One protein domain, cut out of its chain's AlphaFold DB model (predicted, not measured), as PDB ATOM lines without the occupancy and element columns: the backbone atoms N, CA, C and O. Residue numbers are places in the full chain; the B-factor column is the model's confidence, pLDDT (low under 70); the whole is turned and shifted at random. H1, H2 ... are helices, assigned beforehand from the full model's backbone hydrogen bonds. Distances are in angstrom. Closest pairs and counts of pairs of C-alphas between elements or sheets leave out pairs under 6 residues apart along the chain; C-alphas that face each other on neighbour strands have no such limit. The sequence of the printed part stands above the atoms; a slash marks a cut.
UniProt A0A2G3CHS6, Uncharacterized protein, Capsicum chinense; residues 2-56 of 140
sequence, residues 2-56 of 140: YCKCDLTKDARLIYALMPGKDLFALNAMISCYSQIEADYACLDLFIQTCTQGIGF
ATOM      1  N   TYR A   2       6.420  36.509 -49.274       47.22
ATOM      2  CA  TYR A   2       5.224  36.234 -50.109       47.22
ATOM      3  C   TYR A   2       4.628  37.434 -50.879       47.22
ATOM      4  O   TYR A   2       3.873  37.227 -51.822       47.22
ATOM      5  N   CYS A   3       4.967  38.683 -50.535       46.19
ATOM      6  CA  CYS A   3       4.346  39.862 -51.161       46.19
ATOM      7  C   CYS A   3       4.758  40.113 -52.627       46.19
ATOM      8  O   CYS A   3       4.126  40.912 -53.300       46.19
ATOM      9  N   LYS A   4       5.815  39.458 -53.126       48.34
ATOM     10  CA  LYS A   4       6.441  39.781 -54.423       48.34
ATOM     11  C   LYS A   4       5.908  38.979 -55.622       48.34
ATOM     12  O   LYS A   4       6.464  39.111 -56.706       48.34
ATOM     13  N   CYS A   5       4.890  38.135 -55.434       53.19
ATOM     14  CA  CYS A   5       4.471  37.143 -56.436       53.19
ATOM     15  C   CYS A   5       2.948  37.073 -56.682       53.19
ATOM     16  O   CYS A   5       2.464  36.002 -57.022       53.19
ATOM     17  N   ASP A   6       2.172  38.143 -56.465       59.22
ATOM     18  CA  ASP A   6       0.695  38.161 -56.635       59.22
ATOM     19  C   ASP A   6      -0.097  37.127 -55.800       59.22
ATOM     20  O   ASP A   6      -1.307  36.957 -55.940       59.22
ATOM     21  N   LEU A   7       0.561  36.484 -54.833       62.19
ATOM     22  CA  LEU A   7      -0.003  35.461 -53.945       62.19
ATOM     23  C   LEU A   7      -0.750  36.072 -52.742       62.19
ATOM     24  O   LEU A   7      -0.780  35.494 -51.657       62.19
ATOM     25  N   THR A   8      -1.366  37.248 -52.891       64.88
ATOM     26  CA  THR A   8      -2.127  37.904 -51.804       64.88
ATOM     27  C   THR A   8      -3.282  37.053 -51.297       64.88
ATOM     28  O   THR A   8      -3.614  37.104 -50.110       64.88
ATOM     29  N   LYS A   9      -3.878  36.251 -52.183       66.62
ATOM     30  CA  LYS A   9      -4.918  35.278 -51.835       66.62
ATOM     31  C   LYS A   9      -4.360  34.170 -50.941       66.62
ATOM     32  O   LYS A   9      -4.961  33.870 -49.915       66.62
ATOM     33  N   ASP A  10      -3.177  33.654 -51.255       70.00
ATOM     34  CA  ASP A  10      -2.537  32.589 -50.477       70.00
ATOM     35  C   ASP A  10      -2.017  33.108 -49.138       70.00
ATOM     36  O   ASP A  10      -2.217  32.469 -48.107       70.00
ATOM     37  N   ALA A  11      -1.452  34.317 -49.112       73.31
ATOM     38  CA  ALA A  11      -1.082  34.989 -47.870       73.31
ATOM     39  C   ALA A  11      -2.305  35.159 -46.947       73.31
ATOM     40  O   ALA A  11      -2.219  34.906 -45.745       73.31
ATOM     41  N   ARG A  12      -3.473  35.505 -47.511       73.25
ATOM     42  CA  ARG A  12      -4.730  35.626 -46.755       73.25
ATOM     43  C   ARG A  12      -5.205  34.284 -46.219       73.25
ATOM     44  O   ARG A  12      -5.643  34.226 -45.074       73.25
ATOM     45  N   LEU A  13      -5.123  33.225 -47.021       73.00
ATOM     46  CA  LEU A  13      -5.475  31.874 -46.585       73.00
ATOM     47  C   LEU A  13      -4.568  31.418 -45.439       73.00
ATOM     48  O   LEU A  13      -5.066  30.946 -44.423       73.00
ATOM     49  N   ILE A  14      -3.257  31.640 -45.551       74.44
ATOM     50  CA  ILE A  14      -2.291  31.318 -44.493       74.44
ATOM     51  C   ILE A  14      -2.606  32.109 -43.217       74.44
ATOM     52  O   ILE A  14      -2.652  31.526 -42.137       74.44
ATOM     53  N   TYR A  15      -2.897  33.407 -43.331       75.06
ATOM     54  CA  TYR A  15      -3.303  34.233 -42.190       75.06
ATOM     55  C   TYR A  15      -4.610  33.746 -41.542       75.06
ATOM     56  O   TYR A  15      -4.739  33.728 -40.318       75.06
ATOM     57  N   ALA A  16      -5.588  33.318 -42.344       73.62
ATOM     58  CA  ALA A  16      -6.851  32.783 -41.843       73.62
ATOM     59  C   ALA A  16      -6.673  31.447 -41.101       73.62
ATOM     60  O   ALA A  16      -7.393  31.199 -40.134       73.62
ATOM     61  N   LEU A  17      -5.716  30.626 -41.539       76.56
ATOM     62  CA  LEU A  17      -5.412  29.304 -40.991       76.56
ATOM     63  C   LEU A  17      -4.462  29.335 -39.779       76.56
ATOM     64  O   LEU A  17      -4.283  28.300 -39.140       76.56
ATOM     65  N   MET A  18      -3.856  30.481 -39.440       74.50
ATOM     66  CA  MET A  18      -2.942  30.584 -38.295       74.50
ATOM     67  C   MET A  18      -3.680  30.427 -36.947       74.50
ATOM     68  O   MET A  18      -4.587  31.216 -36.649       74.50
ATOM     69  N   PRO A  19      -3.284  29.457 -36.095       60.56
ATOM     70  CA  PRO A  19      -3.839  29.277 -34.758       60.56
ATOM     71  C   PRO A  19      -3.177  30.274 -33.794       60.56
ATOM     72  O   PRO A  19      -2.243  29.937 -33.077       60.56
ATOM     73  N   GLY A  20      -3.629  31.526 -33.837       66.75
ATOM     74  CA  GLY A  20      -3.027  32.650 -33.109       66.75
ATOM     75  C   GLY A  20      -2.724  33.787 -34.074       66.75
ATOM     76  O   GLY A  20      -1.641  33.865 -34.648       66.75
ATOM     77  N   LYS A  21      -3.731  34.621 -34.340       73.00
ATOM     78  CA  LYS A  21      -3.565  35.778 -35.219       73.00
ATOM     79  C   LYS A  21      -2.935  36.902 -34.416       73.00
ATOM     80  O   LYS A  21      -3.616  37.574 -33.648       73.00
ATOM     81  N   ASP A  22      -1.643  37.093 -34.633       76.62
ATOM     82  CA  ASP A  22      -0.871  38.125 -33.957       76.62
ATOM     83  C   ASP A  22      -0.709  39.370 -34.831       76.62
ATOM     84  O   ASP A  22      -0.723  39.323 -36.068       76.62
ATOM     85  N   LEU A  23      -0.457  40.500 -34.173       76.31
ATOM     86  CA  LEU A  23      -0.202  41.796 -34.801       76.31
ATOM     87  C   LEU A  23       0.966  41.751 -35.806       76.31
ATOM     88  O   LEU A  23       0.945  42.430 -36.833       76.31
ATOM     89  N   PHE A  24       1.957  40.883 -35.570       77.31
ATOM     90  CA  PHE A  24       3.052  40.621 -36.510       77.31
ATOM     91  C   PHE A  24       2.562  40.046 -37.842       77.31
ATOM     92  O   PHE A  24       2.985  40.505 -38.906       77.31
ATOM     93  N   ALA A  25       1.656  39.067 -37.797       78.88
ATOM     94  CA  ALA A  25       1.087  38.460 -38.991       78.88
ATOM     95  C   ALA A  25       0.186  39.464 -39.733       78.88
ATOM     96  O   ALA A  25       0.252  39.554 -40.959       78.88
ATOM     97  N   LEU A  26      -0.564  40.298 -39.002       80.25
ATOM     98  CA  LEU A  26      -1.338  41.400 -39.580       80.25
ATOM     99  C   LEU A  26      -0.443  42.415 -40.307       80.25
ATOM    100  O   LEU A  26      -0.695  42.752 -41.462       80.25
ATOM    101  N   ASN A  27       0.630  42.878 -39.664       78.44
ATOM    102  CA  ASN A  27       1.558  43.844 -40.256       78.44
ATOM    103  C   ASN A  27       2.266  43.271 -41.500       78.44
ATOM    104  O   ASN A  27       2.503  44.000 -42.469       78.44
ATOM    105  N   ALA A  28       2.555  41.965 -41.518       78.88
ATOM    106  CA  ALA A  28       3.063  41.279 -42.704       78.88
ATOM    107  C   ALA A  28       2.031  41.262 -43.846       78.88
ATOM    108  O   ALA A  28       2.380  41.565 -44.986       78.88
ATOM    109  N   MET A  29       0.761  40.981 -43.536       77.38
ATOM    110  CA  MET A  29      -0.336  41.009 -44.508       77.38
ATOM    111  C   MET A  29      -0.542  42.405 -45.095       77.38
ATOM    112  O   MET A  29      -0.618  42.562 -46.310       77.38
ATOM    113  N   ILE A  30      -0.564  43.432 -44.250       74.25
ATOM    114  CA  ILE A  30      -0.727  44.830 -44.666       74.25
ATOM    115  C   ILE A  30       0.427  45.286 -45.555       74.25
ATOM    116  O   ILE A  30       0.192  45.926 -46.575       74.25
ATOM    117  N   SER A  31       1.659  44.891 -45.228       72.88
ATOM    118  CA  SER A  31       2.826  45.168 -46.075       72.88
ATOM    119  C   SER A  31       2.709  44.514 -47.457       72.88
ATOM    120  O   SER A  31       3.237  45.042 -48.435       72.88
ATOM    121  N   CYS A  32       2.015  43.375 -47.562       72.31
ATOM    122  CA  CYS A  32       1.706  42.777 -48.859       72.31
ATOM    123  C   CYS A  32       0.619  43.553 -49.605       72.31
ATOM    124  O   CYS A  32       0.758  43.777 -50.804       72.31
ATOM    125  N   TYR A  33      -0.428  44.007 -48.912       70.00
ATOM    126  CA  TYR A  33      -1.483  44.811 -49.532       70.00
ATOM    127  C   TYR A  33      -1.045  46.219 -49.914       70.00
ATOM    128  O   TYR A  33      -1.649  46.795 -50.800       70.00
ATOM    129  N   SER A  34      -0.001  46.782 -49.303       63.12
ATOM    130  CA  SER A  34       0.528  48.084 -49.720       63.12
ATOM    131  C   SER A  34       1.320  48.032 -51.031       63.12
ATOM    132  O   SER A  34       1.578  49.076 -51.616       63.12
ATOM    133  N   GLN A  35       1.773  46.845 -51.459       63.72
ATOM    134  CA  GLN A  35       2.590  46.660 -52.674       63.72
ATOM    135  C   GLN A  35       1.768  46.308 -53.913       63.72
ATOM    136  O   GLN A  35       2.258  46.422 -55.031       63.72
ATOM    137  N   ILE A  36       0.537  45.860 -53.706       63.41
ATOM    138  CA  ILE A  36      -0.412  45.511 -54.755       63.41
ATOM    139  C   ILE A  36      -1.505  46.573 -54.674       63.41
ATOM    140  O   ILE A  36      -1.834  46.991 -53.570       63.41
ATOM    141  N   GLU A  37      -2.035  47.056 -55.800       59.41
ATOM    142  CA  GLU A  37      -3.212  47.946 -55.823       59.41
ATOM    143  C   GLU A  37      -4.427  47.184 -55.280       59.41
ATOM    144  O   GLU A  37      -5.274  46.686 -56.013       59.41
ATOM    145  N   ALA A  38      -4.443  46.962 -53.972       58.09
ATOM    146  CA  ALA A  38      -5.352  46.038 -53.352       58.09
ATOM    147  C   ALA A  38      -6.672  46.738 -53.061       58.09
ATOM    148  O   ALA A  38      -6.724  47.742 -52.348       58.09
ATOM    149  N   ASP A  39      -7.723  46.120 -53.594       66.88
ATOM    150  CA  ASP A  39      -9.139  46.376 -53.362       66.88
ATOM    151  C   ASP A  39      -9.516  46.470 -51.864       66.88
ATOM    152  O   ASP A  39      -8.701  46.309 -50.950       66.88
ATOM    153  N   TYR A  40     -10.815  46.621 -51.593       72.81
ATOM    154  CA  TYR A  40     -11.467  46.570 -50.268       72.81
ATOM    155  C   TYR A  40     -11.029  45.412 -49.346       72.81
ATOM    156  O   TYR A  40     -11.245  45.457 -48.137       72.81
ATOM    157  N   ALA A  41     -10.331  44.419 -49.892       75.06
ATOM    158  CA  ALA A  41      -9.553  43.407 -49.200       75.06
ATOM    159  C   ALA A  41      -8.726  43.921 -47.998       75.06
ATOM    160  O   ALA A  41      -8.706  43.243 -46.968       75.06
ATOM    161  N   CYS A  42      -8.035  45.062 -48.113       76.81
ATOM    162  CA  CYS A  42      -7.246  45.627 -47.008       76.81
ATOM    163  C   CYS A  42      -8.149  46.065 -45.840       76.81
ATOM    164  O   CYS A  42      -7.884  45.763 -44.674       76.81
ATOM    165  N   LEU A  43      -9.266  46.713 -46.174       78.69
ATOM    166  CA  LEU A  43     -10.245  47.214 -45.220       78.69
ATOM    167  C   LEU A  43     -10.992  46.075 -44.510       78.69
ATOM    168  O   LEU A  43     -11.140  46.116 -43.290       78.69
ATOM    169  N   ASP A  44     -11.375  45.024 -45.237       82.00
ATOM    170  CA  ASP A  44     -12.006  43.833 -44.654       82.00
ATOM    171  C   ASP A  44     -11.123  43.182 -43.586       82.00
ATOM    172  O   ASP A  44     -11.600  42.801 -42.515       82.00
ATOM    173  N   LEU A  45      -9.818  43.072 -43.855       79.75
ATOM    174  CA  LEU A  45      -8.883  42.503 -42.890       79.75
ATOM    175  C   LEU A  45      -8.729  43.383 -41.658       79.75
ATOM    176  O   LEU A  45      -8.697  42.850 -40.554       79.75
ATOM    177  N   PHE A  46      -8.697  44.705 -41.824       82.56
ATOM    178  CA  PHE A  46      -8.667  45.615 -40.685       82.56
ATOM    179  C   PHE A  46      -9.915  45.494 -39.802       82.56
ATOM    180  O   PHE A  46      -9.814  45.464 -38.575       82.56
ATOM    181  N   ILE A  47     -11.099  45.376 -40.406       82.56
ATOM    182  CA  ILE A  47     -12.340  45.162 -39.654       82.56
ATOM    183  C   ILE A  47     -12.277  43.825 -38.904       82.56
ATOM    184  O   ILE A  47     -12.622  43.752 -37.721       82.56
ATOM    185  N   GLN A  48     -11.791  42.765 -39.552       81.38
ATOM    186  CA  GLN A  48     -11.613  41.466 -38.905       81.38
ATOM    187  C   GLN A  48     -10.632  41.523 -37.729       81.38
ATOM    188  O   GLN A  48     -10.896  40.919 -36.692       81.38
ATOM    189  N   THR A  49      -9.525  42.259 -37.839       78.00
ATOM    190  CA  THR A  49      -8.554  42.352 -36.739       78.00
ATOM    191  C   THR A  49      -9.050  43.210 -35.589       78.00
ATOM    192  O   THR A  49      -8.820  42.861 -34.430       78.00
ATOM    193  N   CYS A  50      -9.802  44.272 -35.885       79.31
ATOM    194  CA  CYS A  50     -10.471  45.073 -34.865       79.31
ATOM    195  C   CYS A  50     -11.532  44.255 -34.112       79.31
ATOM    196  O   CYS A  50     -11.594  44.313 -32.888       79.31
ATOM    197  N   THR A  51     -12.340  43.460 -34.822       79.44
ATOM    198  CA  THR A  51     -13.389  42.621 -34.207       79.44
ATOM    199  C   THR A  51     -12.828  41.443 -33.411       79.44
ATOM    200  O   THR A  51     -13.426  41.047 -32.416       79.44
ATOM    201  N   GLN A  52     -11.668  40.911 -33.803       78.31
ATOM    202  CA  GLN A  52     -10.960  39.856 -33.068       78.31
ATOM    203  C   GLN A  52     -10.158  40.381 -31.867       78.31
ATOM    204  O   GLN A  52      -9.588  39.581 -31.131       78.31
ATOM    205  N   GLY A  53     -10.098  41.701 -31.654       76.31
ATOM    206  CA  GLY A  53      -9.377  42.300 -30.529       76.31
ATOM    207  C   GLY A  53      -7.852  42.187 -30.622       76.31
ATOM    208  O   GLY A  53      -7.174  42.376 -29.618       76.31
ATOM    209  N   ILE A  54      -7.307  41.902 -31.811       76.06
ATOM    210  CA  ILE A  54      -5.857  41.755 -32.051       76.06
ATOM    211  C   ILE A  54      -5.133  43.106 -31.888       76.06
ATOM    212  O   ILE A  54      -3.942  43.150 -31.592       76.06
ATOM    213  N   GLY A  55      -5.868  44.211 -32.047       76.38
ATOM    214  CA  GLY A  55      -5.338  45.570 -31.999       76.38
ATOM    215  C   GLY A  55      -4.845  46.062 -33.359       76.38
ATOM    216  O   GLY A  55      -5.092  45.446 -34.400       76.38
ATOM    217  N   PHE A  56      -4.192  47.217 -33.347       82.56
ATOM    218  CA  PHE A  56      -3.601  47.857 -34.518       82.56
ATOM    219  C   PHE A  56      -2.420  48.730 -34.090       82.56
ATOM    220  O   PHE A  56      -2.420  49.283 -32.992       82.56
TER     221      PHE A  56
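This is residues 2 to 56 of the 140 residues of an uncharacterized protein of Capsicum chinense (UniProt A0A2G3CHS6). Three short helices, H1, H2 and H3, stand side by side as a small up-and-down bundle, their centres at the corners of a triangle whose side between H1 and H3 is the loosest. The unnamed residues 2 to 7 curl at the end where H1 begins and H2 ends, and residues 52 to 56 fold back over the opposite end. The printed part has 55 residues with three named helices in the order H1, H2, H3 and no named strand, and its class is all helix. The whole is compact, with a radius of gyration of the C-alphas of 10.5 A, and rounded, spanning 29 by 21 by 14 A.

H1, residues 8 to 17, and H2, residues 23 to 33, touch, and their closest C-alphas, those of Thr 8 and Cys 32, are 6.9 A apart. They form a helical hairpin and run opposite ways at a shallow tilt of 18 degrees. H3, residues 41 to 51, only just touches H2, with 3 pairs of C-alphas within 8 A; the closest are those of Tyr 33 and Cys 42, 6.3 A apart. H2 and H3 form a second helical hairpin, opposite ways at a shallow tilt of 16 degrees. H1 and H3 are near each other, with 5 pairs of C-alphas within 10 A. In H1, H2 and H3 every O i to N i+4 pair is within hydrogen-bond range.

H1 begins at C-alpha 8, (-2.127, 37.904, -51.804), and measures 14.2 A from first to last C-alpha. H2 measures 15.1 A and begins at C-alpha 23, (-0.202, 41.796, -34.801). H3 measures 15.5 A and ends at C-alpha 51, (-13.389, 42.621, -34.207).

The two C-alphas farthest apart, those of Cys 5 and Gly 53, are 29.8 A apart. The printed part has no cut. The link from H1 to H2 is tight, with 5 residues, and that from H2 to H3 is short, with 7. The mean pLDDT of the printed part is 71.6, and residues 2 to 9, 19 to 20 and 34 to 39 are under 70.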